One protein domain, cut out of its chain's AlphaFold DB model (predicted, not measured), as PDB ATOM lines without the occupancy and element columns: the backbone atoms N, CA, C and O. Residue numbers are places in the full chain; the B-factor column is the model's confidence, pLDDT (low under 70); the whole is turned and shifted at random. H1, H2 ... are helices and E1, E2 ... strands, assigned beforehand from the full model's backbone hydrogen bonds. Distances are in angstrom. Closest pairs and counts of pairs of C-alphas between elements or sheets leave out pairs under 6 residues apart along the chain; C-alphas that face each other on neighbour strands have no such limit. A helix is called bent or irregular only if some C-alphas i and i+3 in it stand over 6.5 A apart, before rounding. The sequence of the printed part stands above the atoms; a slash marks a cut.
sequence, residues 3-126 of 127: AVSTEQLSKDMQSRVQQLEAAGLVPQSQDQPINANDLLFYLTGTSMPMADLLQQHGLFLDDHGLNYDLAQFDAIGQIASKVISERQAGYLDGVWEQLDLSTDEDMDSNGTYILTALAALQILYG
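AT A GLANCE: This is residues 3 to 126 of the 127 residues of an uncharacterized protein of Agrobacterium fabrum (UniProt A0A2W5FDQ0). Two long helices, H5 and H7, lie side by side and run opposite ways; H7 passes through the middle of the domain, and H3 packs on it at a slant. H1 and H2 gather near the last residues of H7, H6 packs on the later part of H5, and a small hairpin of strands, E1 and E2, lies near H3, H4 and the first residues of H1. The printed part has 124 residues with seven named helices and two named strands, in the order H1 H2 H3 H4 E1 E2 H5 H6 H7; the sheet, E1 - E2, is antiparallel and the class is mostly helix. It is compact, with a radius of gyration of the C-alphas of 14.3 A and spans of 42 by 28 by 22 A.

HOW THE PARTS SIT: H1, residues 6 to 15, touches H3, residues 36 to 44, at a steep tilt of 66 degrees, opposite ways; the closest C-alphas, of Ser 10 and Ala 36, are 4.5 A apart. H2, residues 17 to 22, only just touches H7, residues 104 to 125, with 3 pairs of C-alphas within 8 A, the closest being Leu 20 and Ala 120 at 5.7 A. H3 touches H7 at a steep tilt of 42 degrees, opposite ways, closest at the C-alphas of Tyr 42 and Tyr 113, 5.0 A. H4, residues 48 to 56, is close to but not clearly touching H7; the closest C-alphas, of Met 50 and Asn 110, are 6.6 A apart. E1, residues 60 to 62, and E2, residues 65 to 68, form an antiparallel hairpin, with N 60 and O 67 at 3.0 A and N 67 and O 60 at 2.8 A, within hydrogen-bond range. Residues 3 to 4 pair antiparallel with residues 66 to 67 of E2. H5, residues 70 to 89, touches H7 at a shallow tilt of 27 degrees, opposite ways, closest at the C-alphas of Ala 80 and Gly 111, 4.1 A. H6, residues 95 to 98, touches residues 79 to 87 of H5, closest at the C-alphas of Val 83 and Val 95, 6.1 A. H7 is the hub, touching three helices. Every O i to N i+4 pair is within hydrogen-bond range in H1, H2 and H4; H3 has 3 of 5, H5 14 of 16 and H7 16 of 18, and H6 is too short for such a pair.

IN THESE COORDINATES: H1 begins at C-alpha 6, (216.730, 144.100, 211.709), and is 14.2 A long. H3 measures 12.0 A and H4 12.4 A. H5 is 29.4 A long from C-alpha 70 at (218.872, 134.576, 196.711), and is irregular, with C-alphas 71 and 74 7.1 A apart. H7, 30.2 A, ends at C-alpha 125, (212.083, 135.584, 201.047).

THE WHOLE: The C-alphas of Asp 31 and Asp 93, the two farthest apart, are 42.6 A apart. The printed part has no cut; the link from H2 to H3, residues 23 to 35, is long. The mean pLDDT of the printed part is 93.7, and no printed residue is under 70.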
ATOM      1  N   ALA A   3     218.285 144.140 200.714       95.31
ATOM      2  CA  ALA A   3     218.570 144.496 202.101       95.31
ATOM      3  C   ALA A   3     217.282 144.488 202.932       95.31
ATOM      4  O   ALA A   3     216.239 144.964 202.469       95.31
ATOM      5  N   VAL A   4     217.357 143.977 204.160       97.19
ATOM      6  CA  VAL A   4     216.264 143.999 205.133       97.19
ATOM      7  C   VAL A   4     216.768 144.497 206.482       97.19
ATOM      8  O   VAL A   4     217.765 144.010 207.013       97.19
ATOM      9  N   SER A   5     216.074 145.479 207.054       97.75
ATOM     10  CA  SER A   5     216.428 145.992 208.377       97.75
ATOM     11  C   SER A   5     216.172 144.944 209.456       97.75
ATOM     12  O   SER A   5     215.262 144.126 209.338       97.75
ATOM     13  N   THR A   6     216.915 145.005 210.561       96.25
ATOM     14  CA  THR A   6     216.730 144.100 211.709       96.25
ATOM     15  C   THR A   6     215.300 144.140 212.262       96.25
ATOM     16  O   THR A   6     214.759 143.117 212.686       96.25
ATOM     17  N   GLU A   7     214.651 145.309 212.224       97.06
ATOM     18  CA  GLU A   7     213.251 145.456 212.634       97.06
ATOM     19  C   GLU A   7     212.305 144.705 211.689       97.06
ATOM     20  O   GLU A   7     211.428 143.972 212.150       97.06
ATOM     21  N   GLN A   8     212.481 144.869 210.374       98.00
ATOM     22  CA  GLN A   8     211.649 144.184 209.388       98.00
ATOM     23  C   GLN A   8     211.895 142.674 209.418       98.00
ATOM     24  O   GLN A   8     210.937 141.912 209.485       98.00
ATOM     25  N   LEU A   9     213.158 142.250 209.492       97.69
ATOM     26  CA  LEU A   9     213.542 140.847 209.624       97.69
ATOM     27  C   LEU A   9     212.890 140.206 210.857       97.69
ATOM     28  O   LEU A   9     212.335 139.117 210.767       97.69
ATOM     29  N   SER A  10     212.869 140.910 211.993       97.19
ATOM     30  CA  SER A  10     212.194 140.420 213.204       97.19
ATOM     31  C   SER A  10     210.689 140.232 212.994       97.19
ATOM     32  O   SER A  10     210.138 139.216 213.414       97.19
ATOM     33  N   LYS A  11     210.019 141.179 212.327       97.75
ATOM     34  CA  LYS A  11     208.583 141.070 212.008       97.75
ATOM     35  C   LYS A  11     208.306 139.908 211.059       97.75
ATOM     36  O   LYS A  11     207.375 139.136 211.294       97.75
ATOM     37  N   ASP A  12     209.122 139.763 210.019       97.50
ATOM     38  CA  ASP A  12     209.000 138.683 209.041       97.50
ATOM     39  C   ASP A  12     209.174 137.324 209.724       97.50
ATOM     40  O   ASP A  12     208.338 136.432 209.552       97.50
ATOM     41  N   MET A  13     210.187 137.199 210.586       97.25
ATOM     42  CA  MET A  13     210.439 135.987 211.360       97.25
ATOM     43  C   MET A  13     209.284 135.636 212.295       97.25
ATOM     44  O   MET A  13     208.819 134.496 212.292       97.25
ATOM     45  N   GLN A  14     208.737 136.613 213.020       96.00
ATOM     46  CA  GLN A  14     207.567 136.389 213.871       96.00
ATOM     47  C   GLN A  14     206.346 135.919 213.071       96.00
ATOM     48  O   GLN A  14     205.611 135.042 213.525       96.00
ATOM     49  N   SER A  15     206.144 136.443 211.857       96.56
ATOM     50  CA  SER A  15     205.030 136.029 210.991       96.56
ATOM     51  C   SER A  15     205.159 134.594 210.455       96.56
ATOM     52  O   SER A  15     204.169 134.006 210.016       96.56
ATOM     53  N   ARG A  16     206.368 134.019 210.506       96.19
ATOM     54  CA  ARG A  16     206.727 132.705 209.948       96.19
ATOM     55  C   ARG A  16     207.272 131.731 210.997       96.19
ATOM     56  O   ARG A  16     207.806 130.688 210.630       96.19
ATOM     57  N   VAL A  17     207.105 132.033 212.287       94.62
ATOM     58  CA  VAL A  17     207.783 131.345 213.402       94.62
ATOM     59  C   VAL A  17     207.692 129.818 213.337       94.62
ATOM     60  O   VAL A  17     208.715 129.147 213.374       94.62
ATOM     61  N   GLN A  18     206.501 129.261 213.106       93.31
ATOM     62  CA  GLN A  18     206.304 127.807 213.055       93.31
ATOM     63  C   GLN A  18     207.098 127.136 211.926       93.31
ATOM     64  O   GLN A  18     207.559 126.008 212.069       93.31
ATOM     65  N   GLN A  19     207.248 127.818 210.787       96.00
ATOM     66  CA  GLN A  19     207.998 127.300 209.643       96.00
ATOM     67  C   GLN A  19     209.503 127.371 209.910       96.00
ATOM     68  O   GLN A  19     210.230 126.455 209.537       96.00
ATOM     69  N   LEU A  20     209.954 128.428 210.589       95.69
ATOM     70  CA  LEU A  20     211.353 128.606 210.977       95.69
ATOM     71  C   LEU A  20     211.792 127.574 212.021       95.69
ATOM     72  O   LEU A  20     212.838 126.952 211.854       95.69
ATOM     73  N   GLU A  21     210.968 127.326 213.040       92.94
ATOM     74  CA  GLU A  21     211.221 126.277 214.039       92.94
ATOM     75  C   GLU A  21     211.272 124.890 213.385       92.94
ATOM     76  O   GLU A  21     212.176 124.101 213.656       92.94
ATOM     77  N   ALA A  22     210.345 124.604 212.462       90.81
ATOM     78  CA  ALA A  22     210.344 123.351 211.706       90.81
ATOM     79  C   ALA A  22     211.580 123.188 210.801       90.81
ATOM     80  O   ALA A  22     211.969 122.060 210.500       90.81
ATOM     81  N   ALA A  23     212.203 124.293 210.382       89.62
ATOM     82  CA  ALA A  23     213.451 124.301 209.624       89.62
ATOM     83  C   ALA A  23     214.709 124.207 210.508       89.62
ATOM     84  O   ALA A  23     215.819 124.199 209.980       89.62
ATOM     85  N   GLY A  24     214.551 124.111 211.832       90.75
ATOM     86  CA  GLY A  24     215.656 123.946 212.776       90.75
ATOM     87  C   GLY A  24     216.232 125.252 213.322       90.75
ATOM     88  O   GLY A  24     217.267 125.210 213.986       90.75
ATOM     89  N   LEU A  25     215.585 126.398 213.081       92.56
ATOM     90  CA  LEU A  25     215.964 127.647 213.737       92.56
ATOM     91  C   LEU A  25     215.503 127.609 215.198       92.56
ATOM     92  O   LEU A  25     214.314 127.462 215.481       92.56
ATOM     93  N   VAL A  26     216.456 127.727 216.120       89.62
ATOM     94  CA  VAL A  26     216.216 127.635 217.563       89.62
ATOM     95  C   VAL A  26     216.374 129.024 218.182       89.62
ATOM     96  O   VAL A  26     217.391 129.674 217.932       89.62
ATOM     97  N   PRO A  27     215.410 129.499 218.992       87.19
ATOM     98  CA  PRO A  27     215.562 130.769 219.684       87.19
ATOM     99  C   PRO A  27     216.687 130.691 220.720       87.19
ATOM    100  O   PRO A  27     216.826 129.696 221.436       87.19
ATOM    101  N   GLN A  28     217.439 131.778 220.870       85.88
ATOM    102  CA  GLN A  28     218.469 131.897 221.903       85.88
ATOM    103  C   GLN A  28     217.881 131.930 223.322       85.88
ATOM    104  O   GLN A  28     218.570 131.626 224.295       85.88
ATOM    105  N   SER A  29     216.604 132.295 223.463       86.12
ATOM    106  CA  SER A  29     215.882 132.308 224.735       86.12
ATOM    107  C   SER A  29     214.521 131.641 224.587       86.12
ATOM    108  O   SER A  29     213.711 132.055 223.765       86.12
ATOM    109  N   GLN A  30     214.240 130.642 225.429       80.06
ATOM    110  CA  GLN A  30     212.946 129.943 225.442       80.06
ATOM    111  C   GLN A  30     211.775 130.854 225.845       80.06
ATOM    112  O   GLN A  30     210.629 130.564 225.513       80.06
ATOM    113  N   ASP A  31     212.064 131.955 226.542       84.62
ATOM    114  CA  ASP A  31     211.060 132.891 227.051       84.62
ATOM    115  C   ASP A  31     210.766 134.042 226.073       84.62
ATOM    116  O   ASP A  31     209.970 134.933 226.386       84.62
ATOM    117  N   GLN A  32     211.409 134.062 224.899       83.50
ATOM    118  CA  GLN A  32     211.235 135.119 223.904       83.50
ATOM    119  C   GLN A  32     210.826 134.554 222.541       83.50
ATOM    120  O   GLN A  32     211.318 133.503 222.131       83.50
ATOM    121  N   PRO A  33     209.946 135.251 221.800       87.81
ATOM    122  CA  PRO A  33     209.692 134.911 220.410       87.81
ATOM    123  C   PRO A  33     210.967 135.023 219.573       87.81
ATOM    124  O   PRO A  33     211.745 135.969 219.745       87.81
ATOM    125  N   ILE A  34     211.098 134.115 218.606       92.12
ATOM    126  CA  ILE A  34     212.108 134.194 217.551       92.12
ATOM    127  C   ILE A  34     212.082 135.587 216.901       92.12
ATOM    128  O   ILE A  34     211.022 136.128 216.565       92.12
ATOM    129  N   ASN A  35     213.262 136.165 216.714       94.88
ATOM    130  CA  ASN A  35     213.488 137.472 216.116       94.88
ATOM    131  C   ASN A  35     214.803 137.493 215.320       94.88
ATOM    132  O   ASN A  35     215.518 136.496 215.247       94.88
ATOM    133  N   ALA A  36     215.132 138.642 214.726       95.88
ATOM    134  CA  ALA A  36     216.314 138.775 213.880       95.88
ATOM    135  C   ALA A  36     217.604 138.297 214.560       95.88
ATOM    136  O   ALA A  36     218.391 137.611 213.917       95.88
ATOM    137  N   ASN A  37     217.814 138.588 215.848       94.31
ATOM    138  CA  ASN A  37     219.047 138.209 216.541       94.31
ATOM    139  C   ASN A  37     219.262 136.690 216.565       94.31
ATOM    140  O   ASN A  37     220.407 136.245 216.542       94.31
ATOM    141  N   ASP A  38     218.186 135.902 216.574       94.81
ATOM    142  CA  ASP A  38     218.277 134.444 216.516       94.81
ATOM    143  C   ASP A  38     218.857 133.984 215.178       94.81
ATOM    144  O   ASP A  38     219.765 133.167 215.170       94.81
ATOM    145  N   LEU A  39     218.413 134.559 214.053       95.44
ATOM    146  CA  LEU A  39     218.969 134.248 212.731       95.44
ATOM    147  C   LEU A  39     220.387 134.793 212.563       95.44
ATOM    148  O   LEU A  39     221.260 134.092 212.056       95.44
ATOM    149  N   LEU A  40     220.628 136.037 212.986       94.88
ATOM    150  CA  LEU A  40     221.930 136.686 212.816       94.88
ATOM    151  C   LEU A  40     223.025 135.960 213.602       94.88
ATOM    152  O   LEU A  40     224.149 135.891 213.116       94.88
ATOM    153  N   PHE A  41     222.696 135.340 214.738       93.81
ATOM    154  CA  PHE A  41     223.626 134.495 215.488       93.81
ATOM    155  C   PHE A  41     224.235 133.372 214.637       93.81
ATOM    156  O   PHE A  41     225.452 133.183 214.668       93.81
ATOM    157  N   TYR A  42     223.425 132.694 213.817       93.12
ATOM    158  CA  TYR A  42     223.907 131.641 212.916       93.12
ATOM    159  C   TYR A  42     224.899 132.165 211.865       93.12
ATOM    160  O   TYR A  42     225.760 131.418 211.413       93.12
ATOM    161  N   LEU A  43     224.809 133.444 211.485       93.50
ATOM    162  CA  LEU A  43     225.713 134.065 210.511       93.50
ATOM    163  C   LEU A  43     226.978 134.625 211.171       93.50
ATOM    164  O   LEU A  43     228.078 134.474 210.643       93.50
ATOM    165  N   THR A  44     226.840 135.253 212.340       91.50
ATOM    166  CA  THR A  44     227.959 135.895 213.049       91.50
ATOM    167  C   THR A  44     228.862 134.912 213.787       91.50
ATOM    168  O   THR A  44     229.948 135.295 214.208       91.50
ATOM    169  N   GLY A  45     228.420 133.665 213.975       87.88
ATOM    170  CA  GLY A  45     229.220 132.606 214.595       87.88
ATOM    171  C   GLY A  45     230.259 131.966 213.669       87.88
ATOM    172  O   GLY A  45     230.971 131.073 214.109       87.88
ATOM    173  N   THR A  46     230.327 132.381 212.404       91.12
ATOM    174  CA  THR A  46     231.217 131.804 211.385       91.12
ATOM    175  C   THR A  46     232.666 132.282 211.535       91.12
ATOM    176  O   THR A  46     232.940 133.327 212.133       91.12
ATOM    177  N   SER A  47     233.618 131.521 210.991       90.88
ATOM    178  CA  SER A  47     235.027 131.923 210.949       90.88
ATOM    179  C   SER A  47     235.226 133.134 210.026       90.88
ATOM    180  O   SER A  47     234.428 133.374 209.119       90.88
ATOM    181  N   MET A  48     236.312 133.899 210.211       91.50
ATOM    182  CA  MET A  48     236.596 135.059 209.345       91.50
ATOM    183  C   MET A  48     236.665 134.691 207.849       91.50
ATOM    184  O   MET A  48     236.012 135.377 207.063       91.50
ATOM    185  N   PRO A  49     237.356 133.607 207.426       92.75
ATOM    186  CA  PRO A  49     237.351 133.192 206.020       92.75
ATOM    187  C   PRO A  49     235.949 132.898 205.478       92.75
ATOM    188  O   PRO A  49     235.653 133.212 204.324       92.75
ATOM    189  N   MET A  50     235.069 132.319 206.300       93.94
ATOM    190  CA  MET A  50     233.699 132.044 205.884       93.94
ATOM    191  C   MET A  50     232.860 133.321 205.826       93.94
ATOM    192  O   MET A  50     232.116 133.506 204.868       93.94
ATOM    193  N   ALA A  51     233.015 134.243 206.777       94.38
ATOM    194  CA  ALA A  51     232.345 135.541 206.743       94.38
ATOM    195  C   ALA A  51     232.705 136.343 205.475       94.38
ATOM    196  O   ALA A  51     231.812 136.869 204.806       94.38
ATOM    197  N   ASP A  52     233.988 136.364 205.091       94.88
ATOM    198  CA  ASP A  52     234.451 136.992 203.846       94.88
ATOM    199  C   ASP A  52     233.811 136.338 202.612       94.88
ATOM    200  O   ASP A  52     233.398 137.025 201.672       94.88
ATOM    201  N   LEU A  53     233.699 135.008 202.614       95.12
ATOM    202  CA  LEU A  53     233.050 134.252 201.548       95.12
ATOM    203  C   LEU A  53     231.561 134.588 201.448       95.12
ATOM    204  O   LEU A  53     231.070 134.882 200.357       95.12
ATOM    205  N   LEU A  54     230.837 134.591 202.569       96.75
ATOM    206  CA  LEU A  54     229.422 134.960 202.601       96.75
ATOM    207  C   LEU A  54     229.218 136.371 202.044       96.75
ATOM    208  O   LEU A  54     228.354 136.570 201.188       96.75
ATOM    209  N   GLN A  55     230.070 137.324 202.434       96.62
ATOM    210  CA  GLN A  55     230.020 138.689 201.922       96.62
ATOM    211  C   GLN A  55     230.266 138.755 200.408       96.62
ATOM    212  O   GLN A  55     229.531 139.451 199.702       96.62
ATOM    213  N   GLN A  56     231.245 138.011 199.883       96.38
ATOM    214  CA  GLN A  56     231.495 137.913 198.435       96.38
ATOM    215  C   GLN A  56     230.297 137.331 197.672       96.38
ATOM    216  O   GLN A  56     230.033 137.727 196.537       96.38
ATOM    217  N   HIS A  57     229.545 136.438 198.317       96.81
ATOM    218  CA  HIS A  57     228.300 135.864 197.808       96.81
ATOM    219  C   HIS A  57     227.046 136.669 198.205       96.81
ATOM    220  O   HIS A  57     225.919 136.211 198.016       96.81
ATOM    221  N   GLY A  58     227.217 137.896 198.701       95.94
ATOM    222  CA  GLY A  58     226.131 138.842 198.941       95.94
ATOM    223  C   GLY A  58     225.319 138.598 200.211       95.94
ATOM    224  O   GLY A  58     224.257 139.201 200.327       95.94
ATOM    225  N   LEU A  59     225.787 137.757 201.139       97.50
ATOM    226  CA  LEU A  59     225.184 137.517 202.453       97.50
ATOM    227  C   LEU A  59     226.035 138.152 203.562       97.50
ATOM    228  O   LEU A  59     227.069 137.611 203.942       97.50
ATOM    229  N   PHE A  60     225.623 139.306 204.084       96.56
ATOM    230  CA  PHE A  60     226.377 140.027 205.119       96.56
ATOM    231  C   PHE A  60     225.497 141.007 205.900       96.56
ATOM    232  O   PHE A  60     224.412 141.376 205.454       96.56
ATOM    233  N   LEU A  61     225.975 141.452 207.063       94.88
ATOM    234  CA  LEU A  61     225.348 142.528 207.831       94.88
ATOM    235  C   LEU A  61     226.093 143.847 207.617       94.88
ATOM    236  O   LEU A  61     227.321 143.869 207.570       94.88
ATOM    237  N   ASP A  62     225.346 144.943 207.570       93.88
ATOM    238  CA  ASP A  62     225.867 146.306 207.675       93.88
ATOM    239  C   ASP A  62     224.973 147.169 208.588       93.88
ATOM    240  O   ASP A  62     224.049 146.670 209.239       93.88
ATOM    241  N   ASP A  63     225.233 148.478 208.630       91.19
ATOM    242  CA  ASP A  63     224.472 149.440 209.439       91.19
ATOM    243  C   ASP A  63     222.980 149.540 209.047       91.19
ATOM    244  O   ASP A  63     222.171 150.088 209.801       91.19
ATOM    245  N   HIS A  64     222.595 149.029 207.874       89.12
ATOM    246  CA  HIS A  64     221.221 149.022 207.372       89.12
ATOM    247  C   HIS A  64     220.493 147.696 207.618       89.12
ATOM    248  O   HIS A  64     219.258 147.668 207.549       89.12
ATOM    249  N   GLY A  65     221.216 146.626 207.954       94.38
ATOM    250  CA  GLY A  65     220.665 145.331 208.335       94.38
ATOM    251  C   GLY A  65     221.286 144.169 207.567       94.38
ATOM    252  O   GLY A  65     222.477 144.168 207.263       94.38
ATOM    253  N   LEU A  66     220.476 143.146 207.290       97.62
ATOM    254  CA  LEU A  66     220.906 141.951 206.575       97.62
ATOM    255  C   LEU A  66     220.795 142.168 205.065       97.62
ATOM    256  O   LEU A  66     219.705 142.391 204.534       97.62
ATOM    257  N   ASN A  67     221.918 142.029 204.377       97.94
ATOM    258  CA  ASN A  67     222.008 141.963 202.928       97.94
ATOM    259  C   ASN A  67     222.067 140.496 202.500       97.94
ATOM    260  O   ASN A  67     222.768 139.700 203.123       97.94
ATOM    261  N   TYR A  68     221.325 140.136 201.453       97.38
ATOM    262  CA  TYR A  68     221.321 138.788 200.885       97.38
ATOM    263  C   TYR A  68     221.146 138.806 199.360       97.38
ATOM    264  O   TYR A  68     220.538 139.715 198.783       97.38
ATOM    265  N   ASP A  69     221.627 137.761 198.686       96.88
ATOM    266  CA  ASP A  69     221.322 137.484 197.284       96.88
ATOM    267  C   ASP A  69     220.813 136.048 197.119       96.88
ATOM    268  O   ASP A  69     221.577 135.090 197.220       96.88
ATOM    269  N   LEU A  70     219.509 135.893 196.853       94.62
ATOM    270  CA  LEU A  70     218.872 134.576 196.711       94.62
ATOM    271  C   LEU A  70     219.520 133.728 195.609       94.62
ATOM    272  O   LEU A  70     219.585 132.510 195.736       94.62
ATOM    273  N   ALA A  71     220.042 134.352 194.548       95.56
ATOM    274  CA  ALA A  71     220.689 133.622 193.459       95.56
ATOM    275  C   ALA A  71     222.023 132.976 193.879       95.56
ATOM    276  O   ALA A  71     222.547 132.133 193.153       95.56
ATOM    277  N   GLN A  72     222.583 133.372 195.026       97.31
ATOM    278  CA  GLN A  72     223.839 132.845 195.562       97.31
ATOM    279  C   GLN A  72     223.634 131.768 196.633       97.31
ATOM    280  O   GLN A  72     224.604 131.126 197.035       97.31
ATOM    281  N   PHE A  73     222.398 131.523 197.081       96.06
ATOM    282  CA  PHE A  73     222.124 130.581 198.173       96.06
ATOM    283  C   PHE A  73     222.574 129.158 197.840       96.06
ATOM    284  O   PHE A  73     223.161 128.497 198.694       96.06
ATOM    285  N   ASP A  74     222.406 128.714 196.592       96.00
ATOM    286  CA  ASP A  74     222.891 127.402 196.151       96.00
ATOM    287  C   ASP A  74     224.420 127.293 196.250       96.00
ATOM    288  O   ASP A  74     224.943 126.273 196.700       96.00
ATOM    289  N   ALA A  75     225.150 128.345 195.863       96.94
ATOM    290  CA  ALA A  75     226.609 128.359 195.920       96.94
ATOM    291  C   ALA A  75     227.111 128.320 197.372       96.94
ATOM    292  O   ALA A  75     227.970 127.504 197.708       96.94
ATOM    293  N   ILE A  76     226.521 129.141 198.246       97.38
ATOM    294  CA  ILE A  76     226.834 129.144 199.681       97.38
ATOM    295  C   ILE A  76     226.511 127.772 200.294       97.38
ATOM    296  O   ILE A  76     227.334 127.189 201.002       97.38
ATOM    297  N   GLY A  77     225.337 127.218 199.980       96.94
ATOM    298  CA  GLY A  77     224.876 125.932 200.500       96.94
ATOM    299  C   GLY A  77     225.763 124.757 200.088       96.94
ATOM    300  O   GLY A  77     226.017 123.864 200.899       96.94
ATOM    301  N   GLN A  78     226.298 124.761 198.863       97.44
ATOM    302  CA  GLN A  78     227.256 123.745 198.412       97.44
ATOM    303  C   GLN A  78     228.550 123.768 199.234       97.44
ATOM    304  O   GLN A  78     229.061 122.708 199.596       97.44
ATOM    305  N   ILE A  79     229.059 124.956 199.565       96.38
ATOM    306  CA  ILE A  79     230.293 125.119 200.344       96.38
ATOM    307  C   ILE A  79     230.070 124.679 201.792       96.38
ATOM    308  O   ILE A  79     230.823 123.846 202.294       96.38
ATOM    309  N   ALA A  80     228.984 125.130 202.423       96.88
ATOM    310  CA  ALA A  80     228.608 124.710 203.773       96.88
ATOM    311  C   ALA A  80     228.377 123.185 203.867       96.88
ATOM    312  O   ALA A  80     228.842 122.527 204.798       96.88
ATOM    313  N   SER A  81     227.739 122.581 202.857       97.19
ATOM    314  CA  SER A  81     227.572 121.120 202.785       97.19
ATOM    315  C   SER A  81     228.909 120.395 202.644       97.19
ATOM    316  O   SER A  81     229.115 119.337 203.244       97.19
ATOM    317  N   LYS A  82     229.837 120.965 201.866       96.44
ATOM    318  CA  LYS A  82     231.174 120.408 201.677       96.44
ATOM    319  C   LYS A  82     231.952 120.390 202.993       96.44
ATOM    320  O   LYS A  82     232.518 119.345 203.305       96.44
ATOM    321  N   VAL A  83     231.880 121.465 203.789       95.56
ATOM    322  CA  VAL A  83     232.473 121.538 205.140       95.56
ATOM    323  C   VAL A  83     232.013 120.351 205.990       95.56
ATOM    324  O   VAL A  83     232.840 119.614 206.521       95.56
ATOM    325  N   ILE A  84     230.707 120.085 206.047       96.12
ATOM    326  CA  ILE A  84     230.166 118.954 206.818       96.12
ATOM    327  C   ILE A  84     230.660 117.613 206.263       96.12
ATOM    328  O   ILE A  84     231.173 116.773 207.004       96.12
ATOM    329  N   SER A  85     230.517 117.401 204.952       95.81
ATOM    330  CA  SER A  85     230.816 116.105 204.332       95.81
ATOM    331  C   SER A  85     232.296 115.721 204.422       95.81
ATOM    332  O   SER A  85     232.615 114.564 204.695       95.81
ATOM    333  N   GLU A  86     233.203 116.685 204.245       95.06
ATOM    334  CA  GLU A  86     234.642 116.456 204.342       95.06
ATOM    335  C   GLU A  86     235.051 116.118 205.776       95.06
ATOM    336  O   GLU A  86     235.801 115.161 205.988       95.06
ATOM    337  N   ARG A  87     234.463 116.796 206.773       93.06
ATOM    338  CA  ARG A  87     234.707 116.489 208.187       93.06
ATOM    339  C   ARG A  87     234.313 115.072 208.543       93.06
ATOM    340  O   ARG A  87     235.100 114.343 209.141       93.06
ATOM    341  N   GLN A  88     233.101 114.683 208.155       93.31
ATOM    342  CA  GLN A  88     232.552 113.357 208.428       93.31
ATOM    343  C   GLN A  88     233.364 112.246 207.748       93.31
ATOM    344  O   GLN A  88     233.447 111.137 208.275       93.31
ATOM    345  N   ALA A  89     233.988 112.545 206.607       93.12
ATOM    346  CA  ALA A  89     234.883 111.635 205.899       93.12
ATOM    347  C   ALA A  89     236.337 111.659 206.419       93.12
ATOM    348  O   ALA A  89     237.143 110.827 205.998       93.12
ATOM    349  N   GLY A  90     236.684 112.584 207.321       92.25
ATOM    350  CA  GLY A  90     238.052 112.791 207.806       92.25
ATOM    351  C   GLY A  90     238.991 113.418 206.767       92.25
ATOM    352  O   GLY A  90     240.205 113.250 206.868       92.25
ATOM    353  N   TYR A  91     238.451 114.108 205.761       91.56
ATOM    354  CA  TYR A  91     239.215 114.787 204.715       91.56
ATOM    355  C   TYR A  91     239.454 116.244 205.108       91.56
ATOM    356  O   TYR A  91     238.517 117.030 205.147       91.56
ATOM    357  N   LEU A  92     240.703 116.599 205.418       90.88
ATOM    358  CA  LEU A  92     241.049 117.940 205.910       90.88
ATOM    359  C   LEU A  92     241.768 118.810 204.865       90.88
ATOM    360  O   LEU A  92     241.754 120.027 204.987       90.88
ATOM    361  N   ASP A  93     242.290 118.218 203.789       91.38
ATOM    362  CA  ASP A  93     243.066 118.912 202.741       91.38
ATOM    363  C   ASP A  93     242.176 119.617 201.681       91.38
ATOM    364  O   ASP A  93     242.599 119.915 200.563       91.38
ATOM    365  N   GLY A  94     240.882 119.781 201.976       90.62
ATOM    366  CA  GLY A  94     239.870 120.306 201.060       90.62
ATOM    367  C   GLY A  94     239.395 121.707 201.436       90.62
ATOM    368  O   GLY A  94     240.184 122.638 201.576       90.62
ATOM    369  N   VAL A  95     238.078 121.873 201.579       91.94
ATOM    370  CA  VAL A  95     237.483 123.131 202.053       91.94
ATOM    371  C   VAL A  95     237.916 123.455 203.487       91.94
ATOM    372  O   VAL A  95     237.984 124.623 203.852       91.94
ATOM    373  N   TRP A  96     238.261 122.429 204.271       93.19
ATOM    374  CA  TRP A  96     238.789 122.570 205.629       93.19
ATOM    375  C   TRP A  96     240.099 123.354 205.666       93.19
ATOM    376  O   TRP A  96     240.165 124.371 206.346       93.19
ATOM    377  N   GLU A  97     241.103 122.947 204.888       92.06
ATOM    378  CA  GLU A  97     242.362 123.690 204.758       92.06
ATOM    379  C   GLU A  97     242.141 125.081 204.142       92.06
ATOM    380  O   GLU A  97     242.701 126.066 204.617       92.06
ATOM    381  N   GLN A  98     241.287 125.194 203.117       90.62
ATOM    382  CA  GLN A  98     241.029 126.471 202.431       90.62
ATOM    383  C   GLN A  98     240.390 127.532 203.332       90.62
ATOM    384  O   GLN A  98     240.656 128.720 203.152       90.62
ATOM    385  N   LEU A  99     239.534 127.109 204.264       90.94
ATOM    386  CA  LEU A  99     238.845 127.985 205.211       90.94
ATOM    387  C   LEU A  99     239.510 128.004 206.599       90.94
ATOM    388  O   LEU A  99     238.948 128.609 207.509       90.94
ATOM    389  N   ASP A 100     240.684 127.377 206.750       89.50
ATOM    390  CA  ASP A 100     241.443 127.279 208.007       89.50
ATOM    391  C   ASP A 100     240.608 126.717 209.179       89.50
ATOM    392  O   ASP A 100     240.608 127.237 210.295       89.50
ATOM    393  N   LEU A 101     239.832 125.661 208.912       90.69
ATOM    394  CA  LEU A 101     238.948 125.018 209.888       90.69
ATOM    395  C   LEU A 101     239.697 123.935 210.664       90.69
ATOM    396  O   LEU A 101     240.459 123.152 210.093       90.69
ATOM    397  N   SER A 102     239.445 123.836 211.967       85.19
ATOM    398  CA  SER A 102     240.260 122.994 212.851       85.19
ATOM    399  C   SER A 102     239.463 122.118 213.818       85.19
ATOM    400  O   SER A 102     239.985 121.107 214.302       85.19
ATOM    401  N   THR A 103     238.197 122.442 214.078       85.56
ATOM    402  CA  THR A 103     237.394 121.814 215.137       85.56
ATOM    403  C   THR A 103     236.017 121.364 214.659       85.56
ATOM    404  O   THR A 103     235.546 121.766 213.602       85.56
ATOM    405  N   ASP A 104     235.328 120.541 215.452       83.62
ATOM    406  CA  ASP A 104     233.917 120.230 215.184       83.62
ATOM    407  C   ASP A 104     233.018 121.474 215.329       83.62
ATOM    408  O   ASP A 104     232.014 121.582 214.632       83.62
ATOM    409  N   GLU A 105     233.412 122.460 216.144       86.94
ATOM    410  CA  GLU A 105     232.713 123.750 216.237       86.94
ATOM    411  C   GLU A 105     232.746 124.505 214.899       86.94
ATOM    412  O   GLU A 105     231.780 125.183 214.545       86.94
ATOM    413  N   ASP A 106     233.809 124.336 214.106       89.06
ATOM    414  CA  ASP A 106     233.898 124.893 212.754       89.06
ATOM    415  C   ASP A 106     232.945 124.199 211.776       89.06
ATOM    416  O   ASP A 106     232.390 124.854 210.894       89.06
ATOM    417  N   MET A 107     232.725 122.889 211.932       91.25
ATOM    418  CA  MET A 107     231.729 122.155 211.147       91.25
ATOM    419  C   MET A 107     230.322 122.682 211.437       91.25
ATOM    420  O   MET A 107     229.529 122.885 210.514       91.25
ATOM    421  N   ASP A 108     230.017 122.910 212.714       90.31
ATOM    422  CA  ASP A 108     228.711 123.401 213.131       90.31
ATOM    423  C   ASP A 108     228.495 124.846 212.685       90.31
ATOM    424  O   ASP A 108     227.506 125.133 212.014       90.31
ATOM    425  N   SER A 109     229.431 125.745 212.982       90.25
ATOM    426  CA  SER A 109     229.300 127.173 212.672       90.25
ATOM    427  C   SER A 109     229.415 127.499 211.178       90.25
ATOM    428  O   SER A 109     228.645 128.311 210.679       90.25
ATOM    429  N   ASN A 110     230.318 126.858 210.427       94.44
ATOM    430  CA  ASN A 110     230.531 127.151 208.998       94.44
ATOM    431  C   ASN A 110     229.762 126.209 208.060       94.44
ATOM    432  O   ASN A 110     229.669 126.455 206.859       94.44
ATOM    433  N   GLY A 111     229.218 125.116 208.589       93.75
ATOM    434  CA  GLY A 111     228.381 124.179 207.852       93.75
ATOM    435  C   GLY A 111     226.929 124.286 208.288       93.75
ATOM    436  O   GLY A 111     226.103 124.919 207.626       93.75
ATOM    437  N   THR A 112     226.616 123.652 209.417       94.50
ATOM    438  CA  THR A 112     225.240 123.464 209.895       94.50
ATOM    439  C   THR A 112     224.507 124.793 210.076       94.50
ATOM    440  O   THR A 112     223.386 124.951 209.600       94.50
ATOM    441  N   TYR A 113     225.141 125.771 210.719       94.88
ATOM    442  CA  TYR A 113     224.535 127.065 211.019       94.88
ATOM    443  C   TYR A 113     224.192 127.842 209.754       94.88
ATOM    444  O   TYR A 113     223.098 128.395 209.645       94.88
ATOM    445  N   ILE A 114     225.088 127.827 208.771       96.69
ATOM    446  CA  ILE A 114     224.868 128.503 207.494       96.69
ATOM    447  C   ILE A 114     223.717 127.847 206.738       96.69
ATOM    448  O   ILE A 114     222.845 128.554 206.240       96.69
ATOM    449  N   LEU A 115     223.644 126.513 206.704       97.12
ATOM    450  CA  LEU A 115     222.515 125.815 206.082       97.12
ATOM    451  C   LEU A 115     221.181 126.152 206.767       97.12
ATOM    452  O   LEU A 115     220.193 126.402 206.075       97.12
ATOM    453  N   THR A 116     221.158 126.233 208.100       96.19
ATOM    454  CA  THR A 116     219.978 126.679 208.860       96.19
ATOM    455  C   THR A 116     219.594 128.117 208.503       96.19
ATOM    456  O   THR A 116     218.420 128.397 208.245       96.19
ATOM    457  N   ALA A 117     220.566 129.030 208.427       96.44
ATOM    458  CA  ALA A 117     220.321 130.424 208.067       96.44
ATOM    459  C   ALA A 117     219.783 130.564 206.632       96.44
ATOM    460  O   ALA A 117     218.812 131.287 206.411       96.44
ATOM    461  N   LEU A 118     220.345 129.834 205.662       97.19
ATOM    462  CA  LEU A 118     219.856 129.825 204.281       97.19
ATOM    463  C   LEU A 118     218.426 129.282 204.188       97.19
ATOM    464  O   LEU A 118     217.591 129.883 203.512       97.19
ATOM    465  N   ALA A 119     218.119 128.187 204.888       96.88
ATOM    466  CA  ALA A 119     216.769 127.626 204.922       96.88
ATOM    467  C   ALA A 119     215.756 128.623 205.506       96.88
ATOM    468  O   ALA A 119     214.679 128.820 204.939       96.88
ATOM    469  N   ALA A 120     216.119 129.304 206.597       96.81
ATOM    470  CA  ALA A 120     215.300 130.355 207.186       96.81
ATOM    471  C   ALA A 120     215.066 131.511 206.199       96.81
ATOM    472  O   ALA A 120     213.924 131.912 205.978       96.81
ATOM    473  N   LEU A 121     216.115 132.009 205.541       97.19
ATOM    474  CA  LEU A 121     215.991 133.090 204.560       97.19
ATOM    475  C   LEU A 121     215.170 132.677 203.331       97.19
ATOM    476  O   LEU A 121     214.395 133.486 202.822       97.19
ATOM    477  N   GLN A 122     215.259 131.419 202.898       96.56
ATOM    478  CA  GLN A 122     214.418 130.881 201.829       96.56
ATOM    479  C   GLN A 122     212.939 130.819 202.242       96.56
ATOM    480  O   GLN A 122     212.069 131.092 201.423       96.56
ATOM    481  N   ILE A 123     212.622 130.511 203.502       96.62
ATOM    482  CA  ILE A 123     211.238 130.547 204.010       96.62
ATOM    483  C   ILE A 123     210.683 131.973 204.025       96.62
ATOM    484  O   ILE A 123     209.504 132.186 203.738       96.62
ATOM    485  N   LEU A 124     211.518 132.943 204.398       96.75
ATOM    486  CA  LEU A 124     211.109 134.340 204.524       96.75
ATOM    487  C   LEU A 124     210.956 135.027 203.164       96.75
ATOM    488  O   LEU A 124     210.002 135.777 202.961       96.75
ATOM    489  N   TYR A 125     211.896 134.775 202.252       96.06
ATOM    490  CA  TYR A 125     212.083 135.584 201.047       96.06
ATOM    491  C   TYR A 125     212.180 134.772 199.754       96.06
ATOM    492  O   TYR A 125     212.206 135.357 198.671       96.06
ATOM    493  N   GLY A 126     212.216 133.444 199.845       88.81
ATOM    494  CA  GLY A 126     212.134 132.560 198.691       88.81
ATOM    495  C   GLY A 126     210.748 132.618 198.057       88.81
ATOM    496  O   GLY A 126     209.736 132.418 198.729       88.81
TER     497      GLY A 126